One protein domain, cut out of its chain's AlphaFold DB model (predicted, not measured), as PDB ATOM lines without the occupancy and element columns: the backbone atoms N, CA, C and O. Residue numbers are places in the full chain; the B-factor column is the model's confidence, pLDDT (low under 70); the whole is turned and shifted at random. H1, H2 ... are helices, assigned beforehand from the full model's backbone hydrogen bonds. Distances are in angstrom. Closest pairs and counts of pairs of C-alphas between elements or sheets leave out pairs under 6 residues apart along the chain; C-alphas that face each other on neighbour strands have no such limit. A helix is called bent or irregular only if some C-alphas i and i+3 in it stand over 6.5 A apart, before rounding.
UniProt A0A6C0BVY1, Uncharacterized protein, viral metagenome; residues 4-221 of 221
ATOM      1  N   PHE A   4     135.688 217.966 204.667       64.25
ATOM      2  CA  PHE A   4     134.976 218.753 203.671       64.25
ATOM      3  C   PHE A   4     134.425 220.076 204.212       64.25
ATOM      4  O   PHE A   4     134.445 221.078 203.504       64.25
ATOM      5  N   VAL A   5     133.913 220.095 205.444       66.00
ATOM      6  CA  VAL A   5     133.298 221.285 206.050       66.00
ATOM      7  C   VAL A   5     134.366 222.296 206.451       66.00
ATOM      8  O   VAL A   5     134.174 223.490 206.237       66.00
ATOM      9  N   GLU A   6     135.495 221.825 206.981       69.19
ATOM     10  CA  GLU A   6     136.616 222.673 207.402       69.19
ATOM     11  C   GLU A   6     137.291 223.363 206.208       69.19
ATOM     12  O   GLU A   6     137.576 224.557 206.250       69.19
ATOM     13  N   ASN A   7     137.430 222.644 205.094       77.69
ATOM     14  CA  ASN A   7     138.108 223.129 203.893       77.69
ATOM     15  C   ASN A   7     137.168 223.569 202.757       77.69
ATOM     16  O   ASN A   7     137.607 223.788 201.621       77.69
ATOM     17  N   LYS A   8     135.868 223.710 203.042       79.75
ATOM     18  CA  LYS A   8     134.812 223.874 202.031       79.75
ATOM     19  C   LYS A   8     135.110 224.988 201.028       79.75
ATOM     20  O   LYS A   8     135.057 224.758 199.824       79.75
ATOM     21  N   THR A   9     135.459 226.179 201.510       84.19
ATOM     22  CA  THR A   9     135.686 227.364 200.666       84.19
ATOM     23  C   THR A   9     136.854 227.177 199.696       84.19
ATOM     24  O   THR A   9     136.771 227.595 198.542       84.19
ATOM     25  N   ILE A  10     137.932 226.518 200.133       87.94
ATOM     26  CA  ILE A  10     139.111 226.254 199.294       87.94
ATOM     27  C   ILE A  10     138.749 225.254 198.194       87.94
ATOM     28  O   ILE A  10     139.002 225.517 197.019       87.94
ATOM     29  N   ILE A  11     138.090 224.149 198.561       87.31
ATOM     30  CA  ILE A  11     137.633 223.121 197.614       87.31
ATOM     31  C   ILE A  11     136.686 223.730 196.577       87.31
ATOM     32  O   ILE A  11     136.843 223.495 195.381       87.31
ATOM     33  N   GLN A  12     135.726 224.541 197.027       87.38
ATOM     34  CA  GLN A  12     134.790 225.243 196.155       87.38
ATOM     35  C   GLN A  12     135.517 226.165 195.178       87.38
ATOM     36  O   GLN A  12     135.239 226.119 193.984       87.38
ATOM     37  N   ASN A  13     136.476 226.960 195.657       91.38
ATOM     38  CA  ASN A  13     137.269 227.835 194.800       91.38
ATOM     39  C   ASN A  13     138.047 227.039 193.740       91.38
ATOM     40  O   ASN A  13     138.007 227.381 192.560       91.38
ATOM     41  N   TYR A  14     138.715 225.949 194.130       93.25
ATOM     42  CA  TYR A  14     139.473 225.114 193.192       93.25
ATOM     43  C   TYR A  14     138.564 224.447 192.160       93.25
ATOM     44  O   TYR A  14     138.898 224.415 190.976       93.25
ATOM     45  N   TYR A  15     137.395 223.974 192.590       92.38
ATOM     46  CA  TYR A  15     136.397 223.399 191.700       92.38
ATOM     47  C   TYR A  15     135.847 224.432 190.709       92.38
ATOM     48  O   TYR A  15     135.826 224.160 189.513       92.38
ATOM     49  N   ILE A  16     135.495 225.640 191.166       92.94
ATOM     50  CA  ILE A  16     135.053 226.736 190.288       92.94
ATOM     51  C   ILE A  16     136.126 227.021 189.236       92.94
ATOM     52  O   ILE A  16     135.831 226.995 188.044       92.94
ATOM     53  N   LYS A  17     137.384 227.203 189.657       95.38
ATOM     54  CA  LYS A  17     138.509 227.458 188.746       95.38
ATOM     55  C   LYS A  17     138.686 226.351 187.708       95.38
ATOM     56  O   LYS A  17     138.893 226.657 186.538       95.38
ATOM     57  N   TYR A  18     138.549 225.091 188.114       95.69
ATOM     58  CA  TYR A  18     138.565 223.957 187.194       95.69
ATOM     59  C   TYR A  18     137.405 224.008 186.187       95.69
ATOM     60  O   TYR A  18     137.634 223.907 184.986       95.69
ATOM     61  N   THR A  19     136.165 224.215 186.642       94.75
ATOM     62  CA  THR A  19     135.003 224.281 185.736       94.75
ATOM     63  C   THR A  19     135.087 225.451 184.760       94.75
ATOM     64  O   THR A  19     134.756 225.291 183.589       94.75
ATOM     65  N   THR A  20     135.595 226.605 185.205       94.62
ATOM     66  CA  THR A  20     135.848 227.765 184.344       94.62
ATOM     67  C   THR A  20     136.894 227.440 183.283       94.62
ATOM     68  O   THR A  20     136.632 227.669 182.108       94.62
ATOM     69  N   LEU A  21     138.019 226.825 183.668       96.81
ATOM     70  CA  LEU A  21     139.065 226.380 182.742       96.81
ATOM     71  C   LEU A  21     138.512 225.451 181.650       96.81
ATOM     72  O   LEU A  21     138.829 225.620 180.474       96.81
ATOM     73  N   ILE A  22     137.696 224.463 182.030       96.19
ATOM     74  CA  ILE A  22     137.092 223.532 181.071       96.19
ATOM     75  C   ILE A  22     136.136 224.262 180.122       96.19
ATOM     76  O   ILE A  22     136.166 224.004 178.922       96.19
ATOM     77  N   ASN A  23     135.340 225.212 180.619       93.44
ATOM     78  CA  ASN A  23     134.440 225.998 179.775       93.44
ATOM     79  C   ASN A  23     135.185 226.927 178.807       93.44
ATOM     80  O   ASN A  23     134.808 227.044 177.644       93.44
ATOM     81  N   GLU A  24     136.256 227.576 179.260       95.44
ATOM     82  CA  GLU A  24     137.132 228.383 178.403       95.44
ATOM     83  C   GLU A  24     137.746 227.529 177.291       95.44
ATOM     84  O   GLU A  24     137.709 227.919 176.124       95.44
ATOM     85  N   TYR A  25     138.230 226.331 177.636       96.25
ATOM     86  CA  TYR A  25     138.709 225.361 176.659       96.25
ATOM     87  C   TYR A  25     137.622 224.979 175.650       96.25
ATOM     88  O   TYR A  25     137.881 225.016 174.453       96.25
ATOM     89  N   LEU A  26     136.415 224.638 176.108       93.56
ATOM     90  CA  LEU A  26     135.299 224.248 175.243       93.56
ATOM     91  C   LEU A  26     134.913 225.362 174.267       93.56
ATOM     92  O   LEU A  26     134.717 225.090 173.086       93.56
ATOM     93  N   ASN A  27     134.848 226.611 174.736       93.38
ATOM     94  CA  ASN A  27     134.579 227.777 173.891       93.38
ATOM     95  C   ASN A  27     135.668 227.967 172.837       93.38
ATOM     96  O   ASN A  27     135.374 228.077 171.649       93.38
ATOM     97  N   TYR A  28     136.932 227.930 173.255       95.50
ATOM     98  CA  TYR A  28     138.048 228.117 172.337       95.50
ATOM     99  C   TYR A  28     138.162 226.959 171.330       95.50
ATOM    100  O   TYR A  28     138.378 227.183 170.140       95.50
ATOM    101  N   ALA A  29     137.939 225.722 171.775       93.50
ATOM    102  CA  ALA A  29     137.842 224.538 170.927       93.50
ATOM    103  C   ALA A  29     136.705 224.673 169.908       93.50
ATOM    104  O   ALA A  29     136.888 224.351 168.735       93.50
ATOM    105  N   TYR A  30     135.550 225.186 170.337       91.94
ATOM    106  CA  TYR A  30     134.399 225.371 169.467       91.94
ATOM    107  C   TYR A  30     134.676 226.345 168.321       91.94
ATOM    108  O   TYR A  30     134.205 226.106 167.211       91.94
ATOM    109  N   GLU A  31     135.455 227.391 168.575       91.75
ATOM    110  CA  GLU A  31     135.809 228.405 167.580       91.75
ATOM    111  C   GLU A  31     136.961 227.987 166.651       91.75
ATOM    112  O   GLU A  31     136.993 228.420 165.502       91.75
ATOM    113  N   ASN A  32     137.907 227.166 167.128       92.62
ATOM    114  CA  ASN A  32     139.199 226.970 166.450       92.62
ATOM    115  C   ASN A  32     139.448 225.554 165.905       92.62
ATOM    116  O   ASN A  32     140.371 225.363 165.109       92.62
ATOM    117  N   LEU A  33     138.674 224.551 166.329       91.06
ATOM    118  CA  LEU A  33     138.833 223.175 165.849       91.06
ATOM    119  C   LEU A  33     137.908 222.866 164.662       91.06
ATOM    120  O   LEU A  33     136.793 223.392 164.590       91.06
ATOM    121  N   PRO A  34     138.328 221.966 163.755       86.50
ATOM    122  CA  PRO A  34     137.491 221.522 162.647       86.50
ATOM    123  C   PRO A  34     136.251 220.775 163.154       86.50
ATOM    124  O   PRO A  34     136.343 219.907 164.017       86.50
ATOM    125  N   LYS A  35     135.086 221.094 162.584       86.69
ATOM    126  CA  LYS A  35     133.781 220.492 162.915       86.69
ATOM    127  C   LYS A  35     133.489 219.244 162.087       86.69
ATOM    128  O   LYS A  35     132.444 219.137 161.450       86.69
ATOM    129  N   ASP A  36     134.452 218.334 162.036       86.31
ATOM    130  CA  ASP A  36     134.302 217.048 161.358       86.31
ATOM    131  C   ASP A  36     133.961 215.922 162.352       86.31
ATOM    132  O   ASP A  36     133.801 216.137 163.556       86.31
ATOM    133  N   ASN A  37     133.868 214.688 161.851       84.25
ATOM    134  CA  ASN A  37     133.529 213.509 162.656       84.25
ATOM    135  C   ASN A  37     134.520 213.231 163.806       84.25
ATOM    136  O   ASN A  37     134.212 212.450 164.704       84.25
ATOM    137  N   SER A  38     135.713 213.833 163.784       87.44
ATOM    138  CA  SER A  38     136.728 213.695 164.829       87.44
ATOM    139  C   SER A  38     136.621 214.761 165.923       87.44
ATOM    140  O   SER A  38     137.233 214.587 166.981       87.44
ATOM    141  N   TYR A  39     135.812 215.812 165.730       89.06
ATOM    142  CA  TYR A  39     135.687 216.942 166.657       89.06
ATOM    143  C   TYR A  39     135.418 216.492 168.098       89.06
ATOM    144  O   TYR A  39     136.176 216.822 169.009       89.06
ATOM    145  N   THR A  40     134.390 215.666 168.306       90.25
ATOM    146  CA  THR A  40     134.030 215.149 169.634       90.25
ATOM    147  C   THR A  40     135.178 214.375 170.284       90.25
ATOM    148  O   THR A  40     135.487 214.579 171.458       90.25
ATOM    149  N   TYR A  41     135.859 213.525 169.513       90.88
ATOM    150  CA  TYR A  41     137.001 212.755 170.002       90.88
ATOM    151  C   TYR A  41     138.162 213.664 170.433       90.88
ATOM    152  O   TYR A  41     138.737 213.472 171.506       90.88
ATOM    153  N   ILE A  42     138.478 214.682 169.630       92.81
ATOM    154  CA  ILE A  42     139.511 215.680 169.929       92.81
ATOM    155  C   ILE A  42     139.153 216.465 171.198       92.81
ATOM    156  O   ILE A  42     139.989 216.614 172.090       92.81
ATOM    157  N   VAL A  43     137.907 216.928 171.319       93.50
ATOM    158  CA  VAL A  43     137.441 217.685 172.490       93.50
ATOM    159  C   VAL A  43     137.571 216.860 173.772       93.50
ATOM    160  O   VAL A  43     138.115 217.341 174.768       93.50
ATOM    161  N   ILE A  44     137.144 215.594 173.745       93.94
ATOM    162  CA  ILE A  44     137.278 214.686 174.893       93.94
ATOM    163  C   ILE A  44     138.754 214.511 175.275       93.94
ATOM    164  O   ILE A  44     139.100 214.625 176.452       93.94
ATOM    165  N   LYS A  45     139.646 214.310 174.295       94.69
ATOM    166  CA  LYS A  45     141.090 214.168 174.547       94.69
ATOM    167  C   LYS A  45     141.705 215.416 175.176       94.69
ATOM    168  O   LYS A  45     142.541 215.288 176.074       94.69
ATOM    169  N   GLY A  46     141.283 216.608 174.761       96.00
ATOM    170  CA  GLY A  46     141.725 217.856 175.381       96.00
ATOM    171  C   GLY A  46     141.244 218.015 176.828       96.00
ATOM    172  O   GLY A  46     142.034 218.413 177.685       96.00
ATOM    173  N   ILE A  47     140.001 217.625 177.140       96.31
ATOM    174  CA  ILE A  47     139.478 217.624 178.521       96.31
ATOM    175  C   ILE A  47     140.277 216.655 179.404       96.31
ATOM    176  O   ILE A  47     140.677 217.014 180.516       96.31
ATOM    177  N   GLU A  48     140.537 215.436 178.925       95.69
ATOM    178  CA  GLU A  48     141.340 214.433 179.639       95.69
ATOM    179  C   GLU A  48     142.760 214.950 179.927       95.69
ATOM    180  O   GLU A  48     143.236 214.878 181.066       95.69
ATOM    181  N   LEU A  49     143.410 215.531 178.913       95.69
ATOM    182  CA  LEU A  49     144.730 216.153 179.012       95.69
ATOM    183  C   LEU A  49     144.752 217.267 180.064       95.69
ATOM    184  O   LEU A  49     145.604 217.259 180.955       95.69
ATOM    185  N   LEU A  50     143.804 218.204 179.994       96.81
ATOM    186  CA  LEU A  50     143.725 219.316 180.938       96.81
ATOM    187  C   LEU A  50     143.452 218.844 182.356       96.81
ATOM    188  O   LEU A  50     144.078 219.337 183.289       96.81
ATOM    189  N   THR A  51     142.580 217.850 182.525       96.06
ATOM    190  CA  THR A  51     142.311 217.239 183.830       96.06
ATOM    191  C   THR A  51     143.592 216.676 184.441       96.06
ATOM    192  O   THR A  51     143.852 216.867 185.631       96.06
ATOM    193  N   HIS A  52     144.405 215.988 183.636       92.88
ATOM    194  CA  HIS A  52     145.672 215.424 184.091       92.88
ATOM    195  C   HIS A  52     146.669 216.520 184.488       92.88
ATOM    196  O   HIS A  52     147.208 216.485 185.595       92.88
ATOM    197  N   ILE A  53     146.871 217.516 183.619       93.19
ATOM    198  CA  ILE A  53     147.768 218.650 183.874       93.19
ATOM    199  C   ILE A  53     147.325 219.402 185.126       93.19
ATOM    200  O   ILE A  53     148.158 219.662 185.990       93.19
ATOM    201  N   PHE A  54     146.033 219.695 185.259       93.94
ATOM    202  CA  PHE A  54     145.472 220.387 186.412       93.94
ATOM    203  C   PHE A  54     145.774 219.640 187.711       93.94
ATOM    204  O   PHE A  54     146.368 220.212 188.618       93.94
ATOM    205  N   LYS A  55     145.429 218.347 187.794       91.38
ATOM    206  CA  LYS A  55     145.644 217.546 189.011       91.38
ATOM    207  C   LYS A  55     147.125 217.430 189.360       91.38
ATOM    208  O   LYS A  55     147.497 217.609 190.517       91.38
ATOM    209  N   PHE A  56     147.966 217.162 188.362       88.19
ATOM    210  CA  PHE A  56     149.406 217.029 188.557       88.19
ATOM    211  C   PHE A  56     150.037 218.339 189.044       88.19
ATOM    212  O   PHE A  56     150.768 218.349 190.033       88.19
ATOM    213  N   ASN A  57     149.727 219.457 188.384       87.31
ATOM    214  CA  ASN A  57     150.290 220.760 188.726       87.31
ATOM    215  C   ASN A  57     149.727 221.298 190.038       87.31
ATOM    216  O   ASN A  57     150.487 221.870 190.812       87.31
ATOM    217  N   LEU A  58     148.446 221.074 190.340       88.38
ATOM    218  CA  LEU A  58     147.872 221.485 191.620       88.38
ATOM    219  C   LEU A  58     148.558 220.767 192.781       88.38
ATOM    220  O   LEU A  58     148.921 221.410 193.760       88.38
ATOM    221  N   LEU A  59     148.802 219.461 192.645       84.62
ATOM    222  CA  LEU A  59     149.511 218.681 193.657       84.62
ATOM    223  C   LEU A  59     150.957 219.161 193.848       84.62
ATOM    224  O   LEU A  59     151.446 219.211 194.972       84.62
ATOM    225  N   LYS A  60     151.644 219.516 192.757       80.88
ATOM    226  CA  LYS A  60     153.061 219.906 192.792       80.88
ATOM    227  C   LYS A  60     153.307 221.358 193.181       80.88
ATOM    228  O   LYS A  60     154.288 221.642 193.857       80.88
ATOM    229  N   THR A  61     152.451 222.270 192.738       83.19
ATOM    230  CA  THR A  61     152.604 223.711 192.982       83.19
ATOM    231  C   THR A  61     151.854 224.171 194.224       83.19
ATOM    232  O   THR A  61     152.184 225.224 194.760       83.19
ATOM    233  N   GLN A  62     150.811 223.433 194.636       83.88
ATOM    234  CA  GLN A  62     149.849 223.824 195.676       83.88
ATOM    235  C   GLN A  62     149.269 225.236 195.461       83.88
ATOM    236  O   GLN A  62     148.776 225.883 196.381       83.88
ATOM    237  N   ASN A  63     149.314 225.726 194.218       87.19
ATOM    238  CA  ASN A  63     148.921 227.073 193.855       87.19
ATOM    239  C   ASN A  63     147.948 227.002 192.681       87.19
ATOM    240  O   ASN A  63     148.326 226.720 191.541       87.19
ATOM    241  N   ILE A  64     146.674 227.266 192.974       91.75
ATOM    242  CA  ILE A  64     145.608 227.213 191.974       91.75
ATOM    243  C   ILE A  64     145.827 228.218 190.844       91.75
ATOM    244  O   ILE A  64     145.569 227.884 189.696       91.75
ATOM    245  N   THR A  65     146.341 229.414 191.131       92.44
ATOM    246  CA  THR A  65     146.585 230.439 190.108       92.44
ATOM    247  C   THR A  65     147.648 229.962 189.125       92.44
ATOM    248  O   THR A  65     147.382 229.889 187.931       92.44
ATOM    249  N   VAL A  66     148.798 229.511 189.638       90.69
ATOM    250  CA  VAL A  66     149.884 228.958 188.810       90.69
ATOM    251  C   VAL A  66     149.404 227.735 188.025       90.69
ATOM    252  O   VAL A  66     149.704 227.594 186.843       90.69
ATOM    253  N   THR A  67     148.621 226.861 188.659       92.12
ATOM    254  CA  THR A  67     148.041 225.686 187.995       92.12
ATOM    255  C   THR A  67     147.148 226.085 186.821       92.12
ATOM    256  O   THR A  67     147.244 225.475 185.755       92.12
ATOM    257  N   ILE A  68     146.296 227.099 186.992       95.69
ATOM    258  CA  ILE A  68     145.411 227.593 185.934       95.69
ATOM    259  C   ILE A  68     146.219 228.218 184.795       95.69
ATOM    260  O   ILE A  68     145.987 227.843 183.648       95.69
ATOM    261  N   ASP A  69     147.222 229.049 185.090       94.12
ATOM    262  CA  ASP A  69     148.094 229.650 184.069       94.12
ATOM    263  C   ASP A  69     148.806 228.573 183.230       94.12
ATOM    264  O   ASP A  69     148.899 228.658 181.999       94.12
ATOM    265  N   ILE A  70     149.276 227.505 183.887       92.19
ATOM    266  CA  ILE A  70     149.868 226.348 183.211       92.19
ATOM    267  C   ILE A  70     148.824 225.654 182.333       92.19
ATOM    268  O   ILE A  70     149.112 225.349 181.175       92.19
ATOM    269  N   CYS A  71     147.615 225.402 182.835       95.50
ATOM    270  CA  CYS A  71     146.564 224.754 182.051       95.50
ATOM    271  C   CYS A  71     146.152 225.588 180.831       95.50
ATOM    272  O   CYS A  71     146.038 225.032 179.740       95.50
ATOM    273  N   HIS A  72     146.010 226.907 180.989       96.31
ATOM    274  CA  HIS A  72     145.715 227.852 179.906       96.31
ATOM    275  C   HIS A  72     146.720 227.742 178.773       96.31
ATOM    276  O   HIS A  72     146.367 227.487 177.622       96.31
ATOM    277  N   LYS A  73     148.004 227.828 179.114       94.50
ATOM    278  CA  LYS A  73     149.087 227.692 178.141       94.50
ATOM    279  C   LYS A  73     149.053 226.342 177.417       94.50
ATOM    280  O   LYS A  73     149.334 226.273 176.223       94.50
ATOM    281  N   ASN A  74     148.729 225.266 178.131       94.25
ATOM    282  CA  ASN A  74     148.747 223.920 177.567       94.25
ATOM    283  C   ASN A  74     147.532 223.603 176.692       94.25
ATOM    284  O   ASN A  74     147.711 222.915 175.687       94.25
ATOM    285  N   TYR A  75     146.332 224.111 176.998       95.56
ATOM    286  CA  TYR A  75     145.209 223.912 176.080       95.56
ATOM    287  C   TYR A  75     145.393 224.693 174.778       95.56
ATOM    288  O   TYR A  75     145.007 224.191 173.725       95.56
ATOM    289  N   LEU A  76     146.020 225.876 174.828       95.81
ATOM    290  CA  LEU A  76     146.361 226.639 173.623       95.81
ATOM    291  C   LEU A  76     147.323 225.842 172.739       95.81
ATOM    292  O   LEU A  76     147.057 225.665 171.555       95.81
ATOM    293  N   TYR A  77     148.384 225.273 173.325       94.00
ATOM    294  CA  TYR A  77     149.297 224.393 172.589       94.00
ATOM    295  C   TYR A  77     148.610 223.153 172.028       94.00
ATOM    296  O   TYR A  77     148.942 222.734 170.924       94.00
ATOM    297  N   TYR A  78     147.676 222.562 172.772       95.94
ATOM    298  CA  TYR A  78     146.914 221.417 172.290       95.94
ATOM    299  C   TYR A  78     146.092 221.780 171.050       95.94
ATOM    300  O   TYR A  78     146.220 221.120 170.022       95.94
ATOM    301  N   ILE A  79     145.292 222.847 171.126       94.81
ATOM    302  CA  ILE A  79     144.426 223.275 170.021       94.81
ATOM    303  C   ILE A  79     145.254 223.700 168.811       94.81
ATOM    304  O   ILE A  79     144.973 223.234 167.714       94.81
ATOM    305  N   GLU A  80     146.319 224.482 169.004       91.69
ATOM    306  CA  GLU A  80     147.229 224.874 167.922       91.69
ATOM    307  C   GLU A  80     147.816 223.647 167.206       91.69
ATOM    308  O   GLU A  80     147.817 223.580 165.976       91.69
ATOM    309  N   PHE A  81     148.261 222.640 167.966       91.75
ATOM    310  CA  PHE A  81     148.811 221.408 167.405       91.75
ATOM    311  C   PHE A  81     147.758 220.634 166.602       91.75
ATOM    312  O   PHE A  81     148.044 220.161 165.503       91.75
ATOM    313  N   ILE A  82     146.529 220.521 167.112       92.31
ATOM    314  CA  ILE A  82     145.436 219.852 166.394       92.31
ATOM    315  C   ILE A  82     145.070 220.604 165.112       92.31
ATOM    316  O   ILE A  82     144.917 219.975 164.062       92.31
ATOM    317  N   SER A  83     144.961 221.932 165.161       88.12
ATOM    318  CA  SER A  83     144.682 222.744 163.975       88.12
ATOM    319  C   SER A  83     145.778 222.567 162.917       88.12
ATOM    320  O   SER A  83     145.468 222.450 161.734       88.12
ATOM    321  N   GLN A  84     147.045 222.446 163.326       86.31
ATOM    322  CA  GLN A  84     148.156 222.137 162.419       86.31
ATOM    323  C   GLN A  84     148.090 220.716 161.840       86.31
ATOM    324  O   GLN A  84     148.416 220.544 160.668       86.31
ATOM    325  N   ILE A  85     147.675 219.700 162.609       85.62
ATOM    326  CA  ILE A  85     147.437 218.350 162.058       85.62
ATOM    327  C   ILE A  85     146.334 218.407 160.995       85.62
ATOM    328  O   ILE A  85     146.468 217.814 159.934       85.62
ATOM    329  N   SER A  86     145.262 219.143 161.281       79.56
ATOM    330  CA  SER A  86     144.057 219.183 160.446       79.56
ATOM    331  C   SER A  86     144.248 219.980 159.152       79.56
ATOM    332  O   SER A  86     143.607 219.691 158.148       79.56
ATOM    333  N   ALA A  87     145.118 220.995 159.170       73.25
ATOM    334  CA  ALA A  87     145.381 221.870 158.027       73.25
ATOM    335  C   ALA A  87     146.436 221.324 157.050       73.25
ATOM    336  O   ALA A  87     146.577 221.849 155.947       73.25
ATOM    337  N   ASN A  88     147.206 220.315 157.452       66.19
ATOM    338  CA  ASN A  88     148.328 219.822 156.673       66.19
ATOM    339  C   ASN A  88     148.003 218.473 156.010       66.19
ATOM    340  O   ASN A  88     147.814 217.482 156.707       66.19
ATOM    341  N   ASP A  89     148.117 218.391 154.680       58.12
ATOM    342  CA  ASP A  89     148.167 217.135 153.892       58.12
ATOM    343  C   ASP A  89     149.469 216.323 154.142       58.12
ATOM    344  O   ASP A  89     149.977 215.601 153.279       58.12
ATOM    345  N   ASN A  90     150.095 216.487 155.310       54.44
ATOM    346  CA  ASN A  90     151.451 216.018 155.562       54.44
ATOM    347  C   ASN A  90     151.528 214.483 155.559       54.44
ATOM    348  O   ASN A  90     150.745 213.792 156.200       54.44
ATOM    349  N   GLN A  91     152.583 213.958 154.924       53.34
ATOM    350  CA  GLN A  91     152.977 212.537 154.882       53.34
ATOM    351  C   GLN A  91     153.143 211.861 156.261       53.34
ATOM    352  O   GLN A  91     153.322 210.646 156.334       53.34
ATOM    353  N   LEU A  92     153.122 212.632 157.352       60.44
ATOM    354  CA  LEU A  92     153.202 212.157 158.729       60.44
ATOM    355  C   LEU A  92     151.787 212.023 159.300       60.44
ATOM    356  O   LEU A  92     151.123 213.022 159.554       60.44
ATOM    357  N   SER A  93     151.354 210.785 159.541       67.56
ATOM    358  CA  SER A  93     150.061 210.434 160.146       67.56
ATOM    359  C   SER A  93     150.008 210.770 161.646       67.56
ATOM    360  O   SER A  93     149.886 209.879 162.484       67.56
ATOM    361  N   LEU A  94     150.161 212.050 161.993       77.62
ATOM    362  CA  LEU A  94     150.064 212.536 163.368       77.62
ATOM    363  C   LEU A  94     148.621 212.447 163.868       77.62
ATOM    364  O   LEU A  94     147.672 212.745 163.147       77.62
ATOM    365  N   THR A  95     148.465 212.049 165.126       85.19
ATOM    366  CA  THR A  95     147.165 211.791 165.749       85.19
ATOM    367  C   THR A  95     146.895 212.752 166.911       85.19
ATOM    368  O   THR A  95     147.832 213.302 167.501       85.19
ATOM    369  N   PRO A  96     145.631 212.913 167.348       83.62
ATOM    370  CA  PRO A  96     145.324 213.642 168.581       83.62
ATOM    371  C   PRO A  96     146.049 213.086 169.818       83.62
ATOM    372  O   PRO A  96     146.324 213.824 170.762       83.62
ATOM    373  N   THR A  97     146.404 211.799 169.808       87.94
ATOM    374  CA  THR A  97     147.214 211.163 170.855       87.94
ATOM    375  C   THR A  97     148.647 211.706 170.877       87.94
ATOM    376  O   THR A  97     149.197 211.943 171.952       87.94
ATOM    377  N   ASP A  98     149.246 211.971 169.714       88.19
ATOM    378  CA  ASP A  98     150.581 212.577 169.623       88.19
ATOM    379  C   ASP A  98     150.578 214.012 170.156       88.19
ATOM    380  O   ASP A  98     151.498 214.406 170.877       88.19
ATOM    381  N   ALA A  99     149.503 214.760 169.887       88.19
ATOM    382  CA  ALA A  99     149.292 216.090 170.455       88.19
ATOM    383  C   ALA A  99     149.250 216.043 171.994       88.19
ATOM    384  O   ALA A  99     149.929 216.825 172.660       88.19
ATOM    385  N   VAL A 100     148.523 215.076 172.572       90.12
ATOM    386  CA  VAL A 100     148.487 214.847 174.029       90.12
ATOM    387  C   VAL A 100     149.892 214.592 174.581       90.12
ATOM    388  O   VAL A 100     150.302 215.248 175.540       90.12
ATOM    389  N   PHE A 101     150.669 213.693 173.968       87.69
ATOM    390  CA  PHE A 101     152.034 213.401 174.422       87.69
ATOM    391  C   PHE A 101     152.978 214.598 174.299       87.69
ATOM    392  O   PHE A 101     153.805 214.818 175.188       87.69
ATOM    393  N   PHE A 102     152.872 215.366 173.215       88.56
ATOM    394  CA  PHE A 102     153.658 216.578 173.011       88.56
ATOM    395  C   PHE A 102     153.399 217.597 174.125       88.56
ATOM    396  O   PHE A 102     154.344 218.088 174.749       88.56
ATOM    397  N   VAL A 103     152.123 217.864 174.417       88.56
ATOM    398  CA  VAL A 103     151.737 218.828 175.446       88.56
ATOM    399  C   VAL A 103     152.159 218.338 176.829       88.56
ATOM    400  O   VAL A 103     152.849 219.078 177.521       88.56
ATOM    401  N   LEU A 104     151.872 217.083 177.201       85.81
ATOM    402  CA  LEU A 104     152.259 216.528 178.508       85.81
ATOM    403  C   LEU A 104     153.760 216.636 178.780       85.81
ATOM    404  O   LEU A 104     154.158 217.045 179.872       85.81
ATOM    405  N   LYS A 105     154.605 216.326 177.785       84.31
ATOM    406  CA  LYS A 105     156.056 216.524 177.903       84.31
ATOM    407  C   LYS A 105     156.368 217.989 178.216       84.31
ATOM    408  O   LYS A 105     157.113 218.280 179.143       84.31
ATOM    409  N   LYS A 106     155.754 218.932 177.506       80.88
ATOM    410  CA  LYS A 106     155.977 220.369 177.719       80.88
ATOM    411  C   LYS A 106     155.460 220.874 179.076       80.88
ATOM    412  O   LYS A 106     156.030 221.823 179.617       80.88
ATOM    413  N   SER A 107     154.408 220.264 179.631       78.00
ATOM    414  CA  SER A 107     153.810 220.665 180.914       78.00
ATOM    415  C   SER A 107     154.564 220.119 182.129       78.00
ATOM    416  O   SER A 107     154.768 220.848 183.092       78.00
ATOM    417  N   VAL A 108     154.964 218.841 182.104       67.06
ATOM    418  CA  VAL A 108     155.477 218.123 183.287       67.06
ATOM    419  C   VAL A 108     156.929 218.487 183.620       67.06
ATOM    420  O   VAL A 108     157.306 218.475 184.789       67.06
ATOM    421  N   PHE A 109     157.745 218.870 182.634       63.06
ATOM    422  CA  PHE A 109     159.174 219.151 182.851       63.06
ATOM    423  C   PHE A 109     159.497 220.549 183.416       63.06
ATOM    424  O   PHE A 109     160.669 220.855 183.612       63.06
ATOM    425  N   ASN A 110     158.500 221.394 183.702       57.41
ATOM    426  CA  ASN A 110     158.715 222.800 184.085       57.41
ATOM    427  C   ASN A 110     158.509 223.125 185.580       57.41
ATOM    428  O   ASN A 110     158.463 224.304 185.927       57.41
ATOM    429  N   ILE A 111     158.374 222.140 186.479       60.19
ATOM    430  CA  ILE A 111     157.969 222.403 187.876       60.19
ATOM    431  C   ILE A 111     159.119 222.186 188.872       60.19
ATOM    432  O   ILE A 111     159.756 221.135 188.887       60.19
ATOM    433  N   ILE A 112     159.341 223.185 189.736       56.06
ATOM    434  CA  ILE A 112     160.236 223.146 190.904       56.06
ATOM    435  C   ILE A 112     159.480 222.491 192.073       56.06
ATOM    436  O   ILE A 112     158.331 222.844 192.334       56.06
ATOM    437  N   ASN A 113     160.104 221.533 192.766       55.66
ATOM    438  CA  ASN A 113     159.504 220.843 193.914       55.66
ATOM    439  C   ASN A 113     159.224 221.828 195.064       55.66
ATOM    440  O   ASN A 113     160.156 222.447 195.575       55.66
ATOM    441  N   HIS A 114     157.963 221.925 195.488       55.12
ATOM    442  CA  HIS A 114     157.577 222.498 196.778       55.12
ATOM    443  C   HIS A 114     157.258 221.369 197.768       55.12
ATOM    444  O   HIS A 114     156.757 220.319 197.358       55.12
ATOM    445  N   ASP A 115     157.590 221.577 199.045       56.03
ATOM    446  CA  ASP A 115     157.467 220.569 200.104       56.03
ATOM    447  C   ASP A 115     156.025 220.064 200.294       56.03
ATOM    448  O   ASP A 115     155.038 220.787 200.122       56.03
ATOM    449  N   GLU A 116     155.918 218.786 200.653       56.16
ATOM    450  CA  GLU A 116     154.668 218.051 200.854       56.16
ATOM    451  C   GLU A 116     153.984 218.500 202.160       56.16
ATOM    452  O   GLU A 116     154.468 218.182 203.239       56.16
ATOM    453  N   ASN A 117     152.861 219.226 202.086       57.28
ATOM    454  CA  ASN A 117     151.999 219.530 203.241       57.28
ATOM    455  C   ASN A 117     150.510 219.600 202.837       57.28
ATOM    456  O   ASN A 117     150.204 219.938 201.696       57.28
ATOM    457  N   ASP A 118     149.624 219.258 203.790       55.47
ATOM    458  CA  ASP A 118     148.148 219.403 203.939       55.47
ATOM    459  C   ASP A 118     147.176 219.166 202.755       55.47
ATOM    460  O   ASP A 118     145.984 218.937 202.970       55.47
ATOM    461  N   MET A 119     147.625 219.121 201.500       59.81
ATOM    462  CA  MET A 119     146.774 218.872 200.324       59.81
ATOM    463  C   MET A 119     146.291 217.420 200.200       59.81
ATOM    464  O   MET A 119     145.407 217.143 199.385       59.81
ATOM    465  N   SER A 120     146.838 216.496 201.000       63.47
ATOM    466  CA  SER A 120     146.508 215.066 200.940       63.47
ATOM    467  C   SER A 120     145.013 214.798 201.128       63.47
ATOM    468  O   SER A 120     144.460 213.995 200.385       63.47
ATOM    469  N   ASP A 121     144.337 215.500 202.047       59.72
ATOM    470  CA  ASP A 121     142.910 215.266 202.330       59.72
ATOM    471  C   ASP A 121     141.966 216.186 201.525       59.72
ATOM    472  O   ASP A 121     140.807 215.844 201.273       59.72
ATOM    473  N   LEU A 122     142.470 217.326 201.039       65.38
ATOM    474  CA  LEU A 122     141.789 218.217 200.087       65.38
ATOM    475  C   LEU A 122     141.646 217.569 198.698       65.38
ATOM    476  O   LEU A 122     140.624 217.725 198.020       65.38
ATOM    477  N   CYS A 123     142.674 216.831 198.271       72.69
ATOM    478  CA  CYS A 123     142.770 216.260 196.931       72.69
ATOM    479  C   CYS A 123     141.671 215.216 196.621       72.69
ATOM    480  O   CYS A 123     141.072 215.320 195.550       72.69
ATOM    481  N   PRO A 124     141.311 214.272 197.519       81.06
ATOM    482  CA  PRO A 124     140.255 213.292 197.277       81.06
ATOM    483  C   PRO A 124     138.893 213.923 196.993       81.06
ATOM    484  O   PRO A 124     138.214 213.513 196.056       81.06
ATOM    485  N   ILE A 125     138.492 214.938 197.762       82.19
ATOM    486  CA  ILE A 125     137.159 215.536 197.617       82.19
ATOM    487  C   ILE A 125     137.075 216.365 196.337       82.19
ATOM    488  O   ILE A 125     136.125 216.228 195.566       82.19
ATOM    489  N   LEU A 126     138.094 217.188 196.072       87.94
ATOM    490  CA  LEU A 126     138.191 217.905 194.805       87.94
ATOM    491  C   LEU A 126     138.223 216.932 193.619       87.94
ATOM    492  O   LEU A 126     137.584 217.180 192.599       87.94
ATOM    493  N   ASN A 127     138.928 215.809 193.751       89.19
ATOM    494  CA  ASN A 127     138.977 214.782 192.721       89.19
ATOM    495  C   ASN A 127     137.590 214.190 192.438       89.19
ATOM    496  O   ASN A 127     137.242 214.056 191.269       89.19
ATOM    497  N   GLU A 128     136.786 213.895 193.461       88.00
ATOM    498  CA  GLU A 128     135.404 213.417 193.289       88.00
ATOM    499  C   GLU A 128     134.517 214.459 192.592       88.00
ATOM    500  O   GLU A 128     133.748 214.117 191.697       88.00
ATOM    501  N   LEU A 129     134.664 215.747 192.926       89.06
ATOM    502  CA  LEU A 129     133.955 216.829 192.231       89.06
ATOM    503  C   LEU A 129     134.344 216.920 190.748       89.06
ATOM    504  O   LEU A 129     133.476 217.041 189.884       89.06
ATOM    505  N   ILE A 130     135.639 216.815 190.444       92.19
ATOM    506  CA  ILE A 130     136.147 216.790 189.066       92.19
ATOM    507  C   ILE A 130     135.628 215.556 188.319       92.19
ATOM    508  O   ILE A 130     135.211 215.665 187.168       92.19
ATOM    509  N   VAL A 131     135.626 214.383 188.958       90.62
ATOM    510  CA  VAL A 131     135.103 213.139 188.370       90.62
ATOM    511  C   VAL A 131     133.611 213.262 188.083       90.62
ATOM    512  O   VAL A 131     133.184 212.911 186.982       90.62
ATOM    513  N   PHE A 132     132.828 213.796 189.022       88.12
ATOM    514  CA  PHE A 132     131.411 214.076 188.811       88.12
ATOM    515  C   PHE A 132     131.204 214.979 187.592       88.12
ATOM    516  O   PHE A 132     130.462 214.621 186.675       88.12
ATOM    517  N   HIS A 133     131.895 216.120 187.571       89.12
ATOM    518  CA  HIS A 133     131.789 217.098 186.498       89.12
ATOM    519  C   HIS A 133     132.123 216.480 185.140       89.12
ATOM    520  O   HIS A 133     131.312 216.549 184.222       89.12
ATOM    521  N   ASN A 134     133.268 215.799 185.035       91.62
ATOM    522  CA  ASN A 134     133.706 215.173 183.788       91.62
ATOM    523  C   ASN A 134     132.767 214.046 183.343       91.62
ATOM    524  O   ASN A 134     132.532 213.881 182.152       91.62
ATOM    525  N   THR A 135     132.188 213.290 184.277       87.94
ATOM    526  CA  THR A 135     131.216 212.239 183.943       87.94
ATOM    527  C   THR A 135     129.963 212.836 183.305       87.94
ATOM    528  O   THR A 135     129.495 212.337 182.282       87.94
ATOM    529  N   LEU A 136     129.431 213.914 183.888       84.25
ATOM    530  CA  LEU A 136     128.268 214.613 183.343       84.25
ATOM    531  C   LEU A 136     128.584 215.252 181.985       84.25
ATOM    532  O   LEU A 136     127.800 215.137 181.047       84.25
ATOM    533  N   LEU A 137     129.752 215.885 181.893       88.19
ATOM    534  CA  LEU A 137     130.294 216.513 180.695       88.19
ATOM    535  C   LEU A 137     130.411 215.519 179.533       88.19
ATOM    536  O   LEU A 137     129.895 215.775 178.449       88.19
ATOM    537  N   PHE A 138     131.025 214.360 179.758       88.50
ATOM    538  CA  PHE A 138     131.156 213.335 178.723       88.50
ATOM    539  C   PHE A 138     129.809 212.731 178.341       88.50
ATOM    540  O   PHE A 138     129.555 212.535 177.162       88.50
ATOM    541  N   HIS A 139     128.904 212.513 179.302       82.88
ATOM    542  CA  HIS A 139     127.542 212.071 178.981       82.88
ATOM    543  C   HIS A 139     126.789 213.078 178.100       82.88
ATOM    544  O   HIS A 139     126.008 212.672 177.244       82.88
ATOM    545  N   TYR A 140     127.027 214.382 178.277       80.75
ATOM    546  CA  TYR A 140     126.481 215.402 177.378       80.75
ATOM    547  C   TYR A 140     127.044 215.272 175.969       80.75
ATOM    548  O   TYR A 140     126.286 215.192 175.008       80.75
ATOM    549  N   ILE A 141     128.374 215.275 175.873       86.19
ATOM    550  CA  ILE A 141     129.105 215.255 174.607       86.19
ATOM    551  C   ILE A 141     128.763 213.990 173.802       86.19
ATOM    552  O   ILE A 141     128.636 214.061 172.585       86.19
ATOM    553  N   ASP A 142     128.559 212.856 174.479       83.00
ATOM    554  CA  ASP A 142     128.122 211.596 173.866       83.00
ATOM    555  C   ASP A 142     126.655 211.654 173.386       83.00
ATOM    556  O   ASP A 142     126.277 210.966 172.439       83.00
ATOM    557  N   GLY A 143     125.802 212.423 174.072       75.25
ATOM    558  CA  GLY A 143     124.351 212.423 173.876       75.25
ATOM    559  C   GLY A 143     123.814 213.497 172.929       75.25
ATOM    560  O   GLY A 143     122.632 213.445 172.583       75.25
ATOM    561  N   ILE A 144     124.628 214.487 172.553       74.50
ATOM    562  CA  ILE A 144     124.215 215.655 171.768       74.50
ATOM    563  C   ILE A 144     125.294 216.003 170.735       74.50
ATOM    564  O   ILE A 144     126.485 215.972 171.039       74.50
ATOM    565  N   ASP A 145     124.879 216.398 169.526       76.69
ATOM    566  CA  ASP A 145     125.805 216.933 168.525       76.69
ATOM    567  C   ASP A 145     126.275 218.340 168.926       76.69
ATOM    568  O   ASP A 145     125.609 219.347 168.676       76.69
ATOM    569  N   ILE A 146     127.436 218.399 169.579       75.50
ATOM    570  CA  ILE A 146     128.089 219.639 170.019       75.50
ATOM    571  C   ILE A 146     128.664 220.475 168.863       75.50
ATOM    572  O   ILE A 146     129.182 221.568 169.107       75.50
ATOM    573  N   ASN A 147     128.592 219.997 167.615       74.50
ATOM    574  CA  ASN A 147     128.875 220.831 166.446       74.50
ATOM    575  C   ASN A 147     127.741 221.824 166.177       74.50
ATOM    576  O   ASN A 147     127.976 222.877 165.585       74.50
ATOM    577  N   GLU A 148     126.526 221.519 166.635       80.31
ATOM    578  CA  GLU A 148     125.393 222.420 166.507       80.31
ATOM    579  C   GLU A 148     125.453 223.542 167.555       80.31
ATOM    580  O   GLU A 148     125.475 223.308 168.767       80.31
ATOM    581  N   SER A 149     125.427 224.792 167.091       81.19
ATOM    582  CA  SER A 149     125.623 225.977 167.937       81.19
ATOM    583  C   SER A 149     124.617 226.077 169.086       81.19
ATOM    584  O   SER A 149     124.998 226.314 170.230       81.19
ATOM    585  N   HIS A 150     123.333 225.841 168.815       81.69
ATOM    586  CA  HIS A 150     122.272 225.864 169.829       81.69
ATOM    587  C   HIS A 150     122.504 224.828 170.934       81.69
ATOM    588  O   HIS A 150     122.304 225.123 172.113       81.69
ATOM    589  N   HIS A 151     122.973 223.635 170.568       81.00
ATOM    590  CA  HIS A 151     123.320 222.595 171.526       81.00
ATOM    591  C   HIS A 151     124.540 222.971 172.365       81.00
ATOM    592  O   HIS A 151     124.548 222.722 173.570       81.00
ATOM    593  N   PHE A 152     125.545 223.603 171.763       82.69
ATOM    594  CA  PHE A 152     126.740 224.059 172.466       82.69
ATOM    595  C   PHE A 152     126.465 225.196 173.469       82.69
ATOM    596  O   PHE A 152     126.998 225.199 174.578       82.69
ATOM    597  N   TYR A 153     125.599 226.156 173.140       81.19
ATOM    598  CA  TYR A 153     125.272 227.232 174.084       81.19
ATOM    599  C   TYR A 153     124.405 226.745 175.250       81.19
ATOM    600  O   TYR A 153     124.697 227.067 176.403       81.19
ATOM    601  N   ALA A 154     123.390 225.915 174.974       77.19
ATOM    602  CA  ALA A 154     122.553 225.322 176.018       77.19
ATOM    603  C   ALA A 154     123.378 224.461 176.991       77.19
ATOM    604  O   ALA A 154     123.147 224.447 178.200       77.19
ATOM    605  N   PHE A 155     124.372 223.749 176.472       78.25
ATOM    606  CA  PHE A 155     125.338 222.993 177.256       78.25
ATOM    607  C   PHE A 155     126.126 223.855 178.247       78.25
ATOM    608  O   PHE A 155     126.137 223.563 179.446       78.25
ATOM    609  N   ASN A 156     126.753 224.923 177.751       78.62
ATOM    610  CA  ASN A 156     127.584 225.805 178.565       78.62
ATOM    611  C   ASN A 156     126.786 226.445 179.703       78.62
ATOM    612  O   ASN A 156     127.283 226.543 180.826       78.62
ATOM    613  N   GLU A 157     125.538 226.841 179.439       79.88
ATOM    614  CA  GLU A 157     124.633 227.370 180.462       79.88
ATOM    615  C   GLU A 157     124.334 226.320 181.546       79.88
ATOM    616  O   GLU A 157     124.472 226.585 182.743       79.88
ATOM    617  N   ASN A 158     124.010 225.089 181.135       77.75
ATOM    618  CA  ASN A 158     123.721 223.992 182.057       77.75
ATOM    619  C   ASN A 158     124.925 223.613 182.934       77.75
ATOM    620  O   ASN A 158     124.739 223.289 184.111       77.75
ATOM    621  N   ILE A 159     126.155 223.690 182.412       79.06
ATOM    622  CA  ILE A 159     127.380 223.470 183.198       79.06
ATOM    623  C   ILE A 159     127.476 224.453 184.369       79.06
ATOM    624  O   ILE A 159     127.781 224.041 185.496       79.06
ATOM    625  N   TYR A 160     127.202 225.740 184.140       80.81
ATOM    626  CA  TYR A 160     127.258 226.746 185.201       80.81
ATOM    627  C   TYR A 160     126.173 226.520 186.255       80.81
ATOM    628  O   TYR A 160     126.473 226.546 187.450       80.81
ATOM    629  N   LEU A 161     124.945 226.212 185.828       78.38
ATOM    630  CA  LEU A 161     123.831 225.918 186.737       78.38
ATOM    631  C   LEU A 161     124.125 224.715 187.639       78.38
ATOM    632  O   LEU A 161     123.893 224.761 188.851       78.38
ATOM    633  N   VAL A 162     124.668 223.643 187.058       79.88
ATOM    634  CA  VAL A 162     125.088 222.447 187.797       79.88
ATOM    635  C   VAL A 162     126.211 222.778 188.775       79.88
ATOM    636  O   VAL A 162     126.158 222.368 189.935       79.88
ATOM    637  N   THR A 163     127.205 223.553 188.337       83.56
ATOM    638  CA  THR A 163     128.309 224.002 189.192       83.56
ATOM    639  C   THR A 163     127.776 224.763 190.402       83.56
ATOM    640  O   THR A 163     128.119 224.417 191.529       83.56
ATOM    641  N   GLU A 164     126.861 225.716 190.208       81.88
ATOM    642  CA  GLU A 164     126.247 226.484 191.297       81.88
ATOM    643  C   GLU A 164     125.520 225.589 192.319       81.88
ATOM    644  O   GLU A 164     125.627 225.797 193.530       81.88
ATOM    645  N   HIS A 165     124.803 224.563 191.853       78.94
ATOM    646  CA  HIS A 165     124.087 223.632 192.729       78.94
ATOM    647  C   HIS A 165     125.029 222.706 193.502       78.94
ATOM    648  O   HIS A 165     124.797 222.447 194.684       78.94
ATOM    649  N   ILE A 166     126.125 222.260 192.887       80.81
ATOM    650  CA  ILE A 166     127.149 221.446 193.557       80.81
ATOM    651  C   ILE A 166     127.785 222.198 194.721       80.81
ATOM    652  O   ILE A 166     128.025 221.612 195.776       80.81
ATOM    653  N   LEU A 167     128.015 223.506 194.572       81.12
ATOM    654  CA  LEU A 167     128.584 224.328 195.644       81.12
ATOM    655  C   LEU A 167     127.686 224.358 196.895       81.12
ATOM    656  O   LEU A 167     128.182 224.567 198.005       81.12
ATOM    657  N   LYS A 168     126.382 224.096 196.751       79.81
ATOM    658  CA  LYS A 168     125.420 224.035 197.864       79.81
ATOM    659  C   LYS A 168     125.461 222.699 198.617       79.81
ATOM    660  O   LYS A 168     124.811 222.567 199.644       79.81
ATOM    661  N   ILE A 169     126.231 221.712 198.163       75.25
ATOM    662  CA  ILE A 169     126.327 220.402 198.818       75.25
ATOM    663  C   ILE A 169     127.261 220.482 200.033       75.25
ATOM    664  O   ILE A 169     128.258 221.207 200.036       75.25
ATOM    665  N   HIS A 170     126.905 219.756 201.095       70.56
ATOM    666  CA  HIS A 170     127.560 219.838 202.404       70.56
ATOM    667  C   HIS A 170     128.326 218.574 202.816       70.56
ATOM    668  O   HIS A 170     128.996 218.610 203.842       70.56
ATOM    669  N   THR A 171     128.247 217.476 202.054       73.31
ATOM    670  CA  THR A 171     128.896 216.207 202.416       73.31
ATOM    671  C   THR A 171     129.491 215.496 201.201       73.31
ATOM    672  O   THR A 171     128.915 215.503 200.110       73.31
ATOM    673  N   LEU A 172     130.624 214.814 201.408       74.25
ATOM    674  CA  LEU A 172     131.258 213.976 200.383       74.25
ATOM    675  C   LEU A 172     130.350 212.822 199.936       74.25
ATOM    676  O   LEU A 172     130.335 212.451 198.764       74.25
ATOM    677  N   ASN A 173     129.564 212.269 200.862       79.44
ATOM    678  CA  ASN A 173     128.631 211.188 200.559       79.44
ATOM    679  C   ASN A 173     127.585 211.621 199.517       79.44
ATOM    680  O   ASN A 173     127.341 210.903 198.551       79.44
ATOM    681  N   ASN A 174     127.054 212.841 199.632       77.00
ATOM    682  CA  ASN A 174     126.102 213.379 198.660       77.00
ATOM    683  C   ASN A 174     126.729 213.580 197.266       77.00
ATOM    684  O   ASN A 174     126.054 213.357 196.261       77.00
ATOM    685  N   ILE A 175     128.020 213.925 197.182       76.44
ATOM    686  CA  ILE A 175     128.754 213.994 195.902       76.44
ATOM    687  C   ILE A 175     128.860 212.599 195.269       76.44
ATOM    688  O   ILE A 175     128.545 212.425 194.093       76.44
ATOM    689  N   LYS A 176     129.224 211.574 196.045       80.56
ATOM    690  CA  LYS A 176     129.292 210.185 195.552       80.56
ATOM    691  C   LYS A 176     127.928 209.664 195.082       80.56
ATOM    692  O   LYS A 176     127.835 208.937 194.089       80.56
ATOM    693  N   ASN A 177     126.862 210.093 195.748       79.25
ATOM    694  CA  ASN A 177     125.485 209.758 195.384       79.25
ATOM    695  C   ASN A 177     125.082 210.374 194.049       79.25
ATOM    696  O   ASN A 177     124.447 209.710 193.232       79.25
ATOM    697  N   LEU A 178     125.517 211.605 193.790       79.56
ATOM    698  CA  LEU A 178     125.341 212.251 192.496       79.56
ATOM    699  C   LEU A 178     126.087 211.542 191.369       79.56
ATOM    700  O   LEU A 178     125.511 211.336 190.302       79.56
ATOM    701  N   ILE A 179     127.336 211.132 191.602       79.06
ATOM    702  CA  ILE A 179     128.107 210.355 190.617       79.06
ATOM    703  C   ILE A 179     127.350 209.072 190.271       79.06
ATOM    704  O   ILE A 179     127.122 208.777 189.098       79.06
ATOM    705  N   SER A 180     126.890 208.350 191.294       79.75
ATOM    706  CA  SER A 180     126.108 207.122 191.123       79.75
ATOM    707  C   SER A 180     124.812 207.378 190.342       79.75
ATOM    708  O   SER A 180     124.478 206.623 189.432       79.75
ATOM    709  N   TYR A 181     124.112 208.477 190.641       79.75
ATOM    710  CA  TYR A 181     122.893 208.884 189.943       79.75
ATOM    711  C   TYR A 181     123.123 209.138 188.445       79.75
ATOM    712  O   TYR A 181     122.361 208.652 187.601       79.75
ATOM    713  N   VAL A 182     124.184 209.874 188.100       78.62
ATOM    714  CA  VAL A 182     124.543 210.155 186.701       78.62
ATOM    715  C   VAL A 182     124.932 208.866 185.978       78.62
ATOM    716  O   VAL A 182     124.436 208.619 184.881       78.62
ATOM    717  N   MET A 183     125.728 207.998 186.610       77.25
ATOM    718  CA  MET A 183     126.119 206.705 186.034       77.25
ATOM    719  C   MET A 183     124.911 205.803 185.735       77.25
ATOM    720  O   MET A 183     124.844 205.202 184.665       77.25
ATOM    721  N   ILE A 184     123.918 205.745 186.631       76.31
ATOM    722  CA  ILE A 184     122.678 204.984 186.400       76.31
ATOM    723  C   ILE A 184     121.924 205.520 185.178       76.31
ATOM    724  O   ILE A 184     121.432 204.740 184.364       76.31
ATOM    725  N   ASN A 185     121.833 206.840 185.022       73.69
ATOM    726  CA  ASN A 185     121.163 207.435 183.867       73.69
ATOM    727  C   ASN A 185     121.935 207.231 182.562       73.69
ATOM    728  O   ASN A 185     121.308 207.038 181.521       73.69
ATOM    729  N   LYS A 186     123.273 207.207 182.623       73.50
ATOM    730  CA  LYS A 186     124.110 206.817 181.486       73.50
ATOM    731  C   LYS A 186     123.776 205.402 181.022       73.50
ATOM    732  O   LYS A 186     123.505 205.200 179.847       73.50
ATOM    733  N   ILE A 187     123.687 204.446 181.950       70.50
ATOM    734  CA  ILE A 187     123.297 203.056 181.646       70.50
ATOM    735  C   ILE A 187     121.886 202.978 181.043       70.50
ATOM    736  O   ILE A 187     121.632 202.162 180.161       70.50
ATOM    737  N   LYS A 188     120.962 203.833 181.497       77.31
ATOM    738  CA  LYS A 188     119.584 203.894 180.984       77.31
ATOM    739  C   LYS A 188     119.449 204.625 179.638       77.31
ATOM    740  O   LYS A 188     118.335 204.692 179.127       77.31
ATOM    741  N   ASN A 189     120.534 205.163 179.069       75.31
ATOM    742  CA  ASN A 189     120.512 206.021 177.878       75.31
ATOM    743  C   ASN A 189     119.514 207.189 178.002       75.31
ATOM    744  O   ASN A 189     118.839 207.555 177.040       75.31
ATOM    745  N   THR A 190     119.387 207.764 179.203       76.12
ATOM    746  CA  THR A 190     118.471 208.883 179.441       76.12
ATOM    747  C   THR A 190     118.908 210.097 178.601       76.12
ATOM    748  O   THR A 190     120.072 210.505 178.714       76.12
ATOM    749  N   PRO A 191     118.004 210.719 177.811       73.50
ATOM    750  CA  PRO A 191     118.303 211.952 177.085       73.50
ATOM    751  C   PRO A 191     118.845 213.031 178.019       73.50
ATOM    752  O   PRO A 191     118.323 213.212 179.124       73.50
ATOM    753  N   PHE A 192     119.861 213.782 177.584       69.50
ATOM    754  CA  PHE A 192     120.522 214.749 178.462       69.50
ATOM    755  C   PHE A 192     119.552 215.794 179.029       69.50
ATOM    756  O   PHE A 192     119.597 216.082 180.219       69.50
ATOM    757  N   THR A 193     118.617 216.309 178.227       69.75
ATOM    758  CA  THR A 193     117.617 217.290 178.686       69.75
ATOM    759  C   THR A 193     116.811 216.799 179.895       69.75
ATOM    760  O   THR A 193     116.498 217.573 180.800       69.75
ATOM    761  N   ILE A 194     116.521 215.496 179.945       75.62
ATOM    762  CA  ILE A 194     115.849 214.839 181.068       75.62
ATOM    763  C   ILE A 194     116.834 214.636 182.224       75.62
ATOM    764  O   ILE A 194     116.494 214.915 183.376       75.62
ATOM    765  N   LEU A 195     118.065 214.208 181.928       73.94
ATOM    766  CA  LEU A 195     119.111 214.021 182.931       73.94
ATOM    767  C   LEU A 195     119.383 215.303 183.722       73.94
ATOM    768  O   LEU A 195     119.410 215.249 184.945       73.94
ATOM    769  N   THR A 196     119.550 216.448 183.064       70.19
ATOM    770  CA  THR A 196     119.876 217.720 183.729       70.19
ATOM    771  C   THR A 196     118.787 218.131 184.690       70.19
ATOM    772  O   THR A 196     119.065 218.439 185.846       70.19
ATOM    773  N   LYS A 197     117.528 218.067 184.242       76.62
ATOM    774  CA  LYS A 197     116.374 218.351 185.093       76.62
ATOM    775  C   LYS A 197     116.362 217.430 186.312       76.62
ATOM    776  O   LYS A 197     116.156 217.894 187.434       76.62
ATOM    777  N   ASN A 198     116.613 216.143 186.105       78.06
ATOM    778  CA  ASN A 198     116.611 215.169 187.184       78.06
ATOM    779  C   ASN A 198     117.779 215.364 188.164       78.06
ATOM    780  O   ASN A 198     117.577 215.303 189.374       78.06
ATOM    781  N   VAL A 199     118.982 215.645 187.655       77.50
ATOM    782  CA  VAL A 199     120.179 215.945 188.452       77.50
ATOM    783  C   VAL A 199     119.948 217.195 189.290       77.50
ATOM    784  O   VAL A 199     120.190 217.156 190.492       77.50
ATOM    785  N   LEU A 200     119.422 218.272 188.700       75.88
ATOM    786  CA  LEU A 200     119.093 219.501 189.428       75.88
ATOM    787  C   LEU A 200     118.039 219.243 190.515       75.88
ATOM    788  O   LEU A 200     118.235 219.646 191.658       75.88
ATOM    789  N   THR A 201     116.975 218.497 190.198       78.56
ATOM    790  CA  THR A 201     115.931 218.121 191.173       78.56
ATOM    791  C   THR A 201     116.519 217.332 192.345       78.56
ATOM    792  O   THR A 201     116.232 217.613 193.509       78.56
ATOM    793  N   PHE A 202     117.392 216.366 192.050       78.44
ATOM    794  CA  PHE A 202     118.058 215.565 193.067       78.44
ATOM    795  C   PHE A 202     119.048 216.401 193.896       78.44
ATOM    796  O   PHE A 202     119.052 216.294 195.119       78.44
ATOM    797  N   MET A 203     119.816 217.305 193.275       76.56
ATOM    798  CA  MET A 203     120.693 218.258 193.973       76.56
ATOM    799  C   MET A 203     119.913 219.149 194.952       76.56
ATOM    800  O   MET A 203     120.328 219.326 196.101       76.56
ATOM    801  N   SER A 204     118.759 219.681 194.540       74.56
ATOM    802  CA  SER A 204     117.873 220.444 195.427       74.56
ATOM    803  C   SER A 204     117.389 219.605 196.614       74.56
ATOM    804  O   SER A 204     117.359 220.098 197.736       74.56
ATOM    805  N   HIS A 205     117.084 218.325 196.400       73.62
ATOM    806  CA  HIS A 205     116.651 217.429 197.472       73.62
ATOM    807  C   HIS A 205     117.775 217.082 198.469       73.62
ATOM    808  O   HIS A 205     117.560 217.133 199.683       73.62
ATOM    809  N   ILE A 206     118.983 216.772 197.983       72.38
ATOM    810  CA  ILE A 206     120.126 216.360 198.827       72.38
ATOM    811  C   ILE A 206     120.839 217.542 199.499       72.38
ATOM    812  O   ILE A 206     121.581 217.357 200.460       72.38
ATOM    813  N   SER A 207     120.664 218.764 198.991       65.75
ATOM    814  CA  SER A 207     121.173 219.975 199.655       65.75
ATOM    815  C   SER A 207     120.372 220.325 200.911       65.75
ATOM    816  O   SER A 207     120.912 220.951 201.820       65.75
ATOM    817  N   GLN A 208     119.115 219.881 200.991       65.69
ATOM    818  CA  GLN A 208     118.217 220.128 202.122       65.69
ATOM    819  C   GLN A 208     118.178 218.967 203.130       65.69
ATOM    820  O   GLN A 208     117.773 219.175 204.270       65.69
ATOM    821  N   ASN A 209     118.614 217.760 202.741       61.66
ATOM    822  CA  ASN A 209     118.517 216.542 203.552       61.66
ATOM    823  C   ASN A 209     119.817 215.718 203.523       61.66
ATOM    824  O   ASN A 209     120.451 215.567 202.479       61.66
ATOM    825  N   TYR A 210     120.194 215.109 204.652       55.56
ATOM    826  CA  TYR A 210     121.237 214.075 204.672       55.56
ATOM    827  C   TYR A 210     120.652 212.760 204.137       55.56
ATOM    828  O   TYR A 210     119.680 212.257 204.699       55.56
ATOM    829  N   ILE A 211     121.220 212.201 203.063       57.41
ATOM    830  CA  ILE A 211     120.701 210.980 202.426       57.41
ATOM    831  C   ILE A 211     121.722 209.847 202.553       57.41
ATOM    832  O   ILE A 211     122.841 209.943 202.047       57.41
ATOM    833  N   ASP A 212     121.314 208.763 203.216       54.06
ATOM    834  CA  ASP A 212     122.062 207.503 203.286       54.06
ATOM    835  C   ASP A 212     121.949 206.731 201.954       54.06
ATOM    836  O   ASP A 212     120.889 206.707 201.320       54.06
ATOM    837  N   ASN A 213     123.033 206.075 201.525       51.16
ATOM    838  CA  ASN A 213     123.219 205.533 200.169       51.16
ATOM    839  C   ASN A 213     122.147 204.514 199.762       51.16
ATOM    840  O   ASN A 213     121.847 204.358 198.579       51.16
ATOM    841  N   LYS A 214     121.528 203.844 200.741       49.16
ATOM    842  CA  LYS A 214     120.446 202.876 200.514       49.16
ATOM    843  C   LYS A 214     119.145 203.503 200.001       49.16
ATOM    844  O   LYS A 214     118.376 202.806 199.350       49.16
ATOM    845  N   ASN A 215     118.908 204.795 200.234       51.12
ATOM    846  CA  ASN A 215     117.656 205.458 199.847       51.12
ATOM    847  C   ASN A 215     117.678 206.075 198.444       51.12
ATOM    848  O   ASN A 215     116.629 206.472 197.946       51.12
ATOM    849  N   ILE A 216     118.835 206.115 197.776       51.19
ATOM    850  CA  ILE A 216     118.947 206.666 196.419       51.19
ATOM    851  C   ILE A 216     118.094 205.845 195.455       51.19
ATOM    852  O   ILE A 216     117.297 206.409 194.726       51.19
ATOM    853  N   TYR A 217     118.167 204.514 195.499       49.38
ATOM    854  CA  TYR A 217     117.398 203.655 194.588       49.38
ATOM    855  C   TYR A 217     115.881 203.909 194.623       49.38
ATOM    856  O   TYR A 217     115.234 203.768 193.591       49.38
ATOM    857  N   ASN A 218     115.337 204.349 195.762       50.94
ATOM    858  CA  ASN A 218     113.906 204.619 195.932       50.94
ATOM    859  C   ASN A 218     113.480 206.028 195.483       50.94
ATOM    860  O   ASN A 218     112.292 206.274 195.332       50.94
ATOM    861  N   ILE A 219     114.424 206.957 195.301       51.31
ATOM    862  CA  ILE A 219     114.160 208.327 194.816       51.31
ATOM    863  C   ILE A 219     114.284 208.396 193.278       51.31
ATOM    864  O   ILE A 219     113.831 209.345 192.644       51.31
ATOM    865  N   VAL A 220     114.936 207.397 192.675       45.69
ATOM    866  CA  VAL A 220     115.405 207.393 191.276       45.69
ATOM    867  C   VAL A 220     114.583 206.466 190.364       45.69
ATOM    868  O   VAL A 220     114.727 206.525 189.138       45.69
ATOM    869  N   LEU A 221     113.749 205.603 190.948       40.53
ATOM    870  CA  LEU A 221     112.754 204.766 190.269       40.53
ATOM    871  C   LEU A 221     111.358 205.350 190.484       40.53
ATOM    872  O   LEU A 221     110.575 205.289 189.514       40.53
TER     873      LEU A 221
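AT A GLANCE: This is residues 4 to 221 of the 221 residues of an uncharacterized protein of viral metagenome (UniProt A0A6C0BVY1). Eight helices make a flat slab of two layers, with H8, H6, H1 and H3 side by side in that order in one layer and H7, H5, H2 and H4 in the other. The short H9 packs on H7 at the H7 and H8 end of the slab. H1 to H8 form an up-and-down bundle, each helix running against the one before it in the chain. The printed part has 218 residues with nine named helices, H1 to H9 in chain order, and no named strand; its class is all helix. It is compact, with a radius of gyration of the C-alphas of 18.4 A and spans of 58 by 45 by 23 A.

IN THESE COORDINATES: H1, residues 8 to 32, begins at C-alpha 8 at (134.812, 223.874, 202.031) and is 36.0 A long. H2, residues 39 to 61, measures 32.0 A, and H3, residues 64 to 87, 34.4 A. H4 is residues 96 to 108. H5, residues 119 to 143, measures 35.3 A and ends at C-alpha 143 at (124.351, 212.423, 173.876). H6 is residues 149 to 167, H7 residues 172 to 187 and H8 residues 192 to 208. H9, residues 213 to 220, ends at C-alpha 220 at (115.405, 207.393, 191.276); it is only just irregular, with C-alphas 214 and 217 6.7 A apart.

HOW THE PARTS SIT: H1 touches H3, the same way at a shallow tilt of 18 degrees; their closest C-alphas, Tyr 14 and Ile 64, are 6.6 A apart. With residues 12 to 23 alone H1 touches H6, opposite ways at 6 degrees, closest at C-alphas Gln 12 and Leu 167, 6.3 A. With residues 11 to 19 alone it touches H5, closest at C-alphas Ile 11 and Leu 126, 6.0 A. H2 and H3 are a hairpin, closest at C-alphas Asn 57 and Thr 67, 5.5 A. H2 touches H4, closest at C-alphas Ile 42 and Pro 96, 6.3 A, and H5, at Thr 40 and Ile 141, 7.0 A. H5 touches H7, closest at C-alphas Phe 132 and Ile 179, 5.3 A. H7 and H8 are a hairpin, closest at C-alphas Asn 174 and Ile 206, 6.7 A. H9 touches H7 at a steep tilt of 44 degrees, closest at C-alphas Asn 177 and Asn 213, 6.8 A. Among the pairs apart are H3 and H6. In H1, H2, H3, H4, H6 and H7 every O i to N i+4 pair is within hydrogen-bond range; H5 has 19 of 21, H8 11 of 13 and H9 2 of 4.

THE WHOLE: The two farthest C-alphas, Gln 91 and Asn 209, are 59.8 A apart. The printed part has no cut, and no link is long. Mean pLDDT of the printed part is 80.2; residues 4 to 6, 88 to 93, 108 to 122, 192 to 193 and 207 to 221 are under 70.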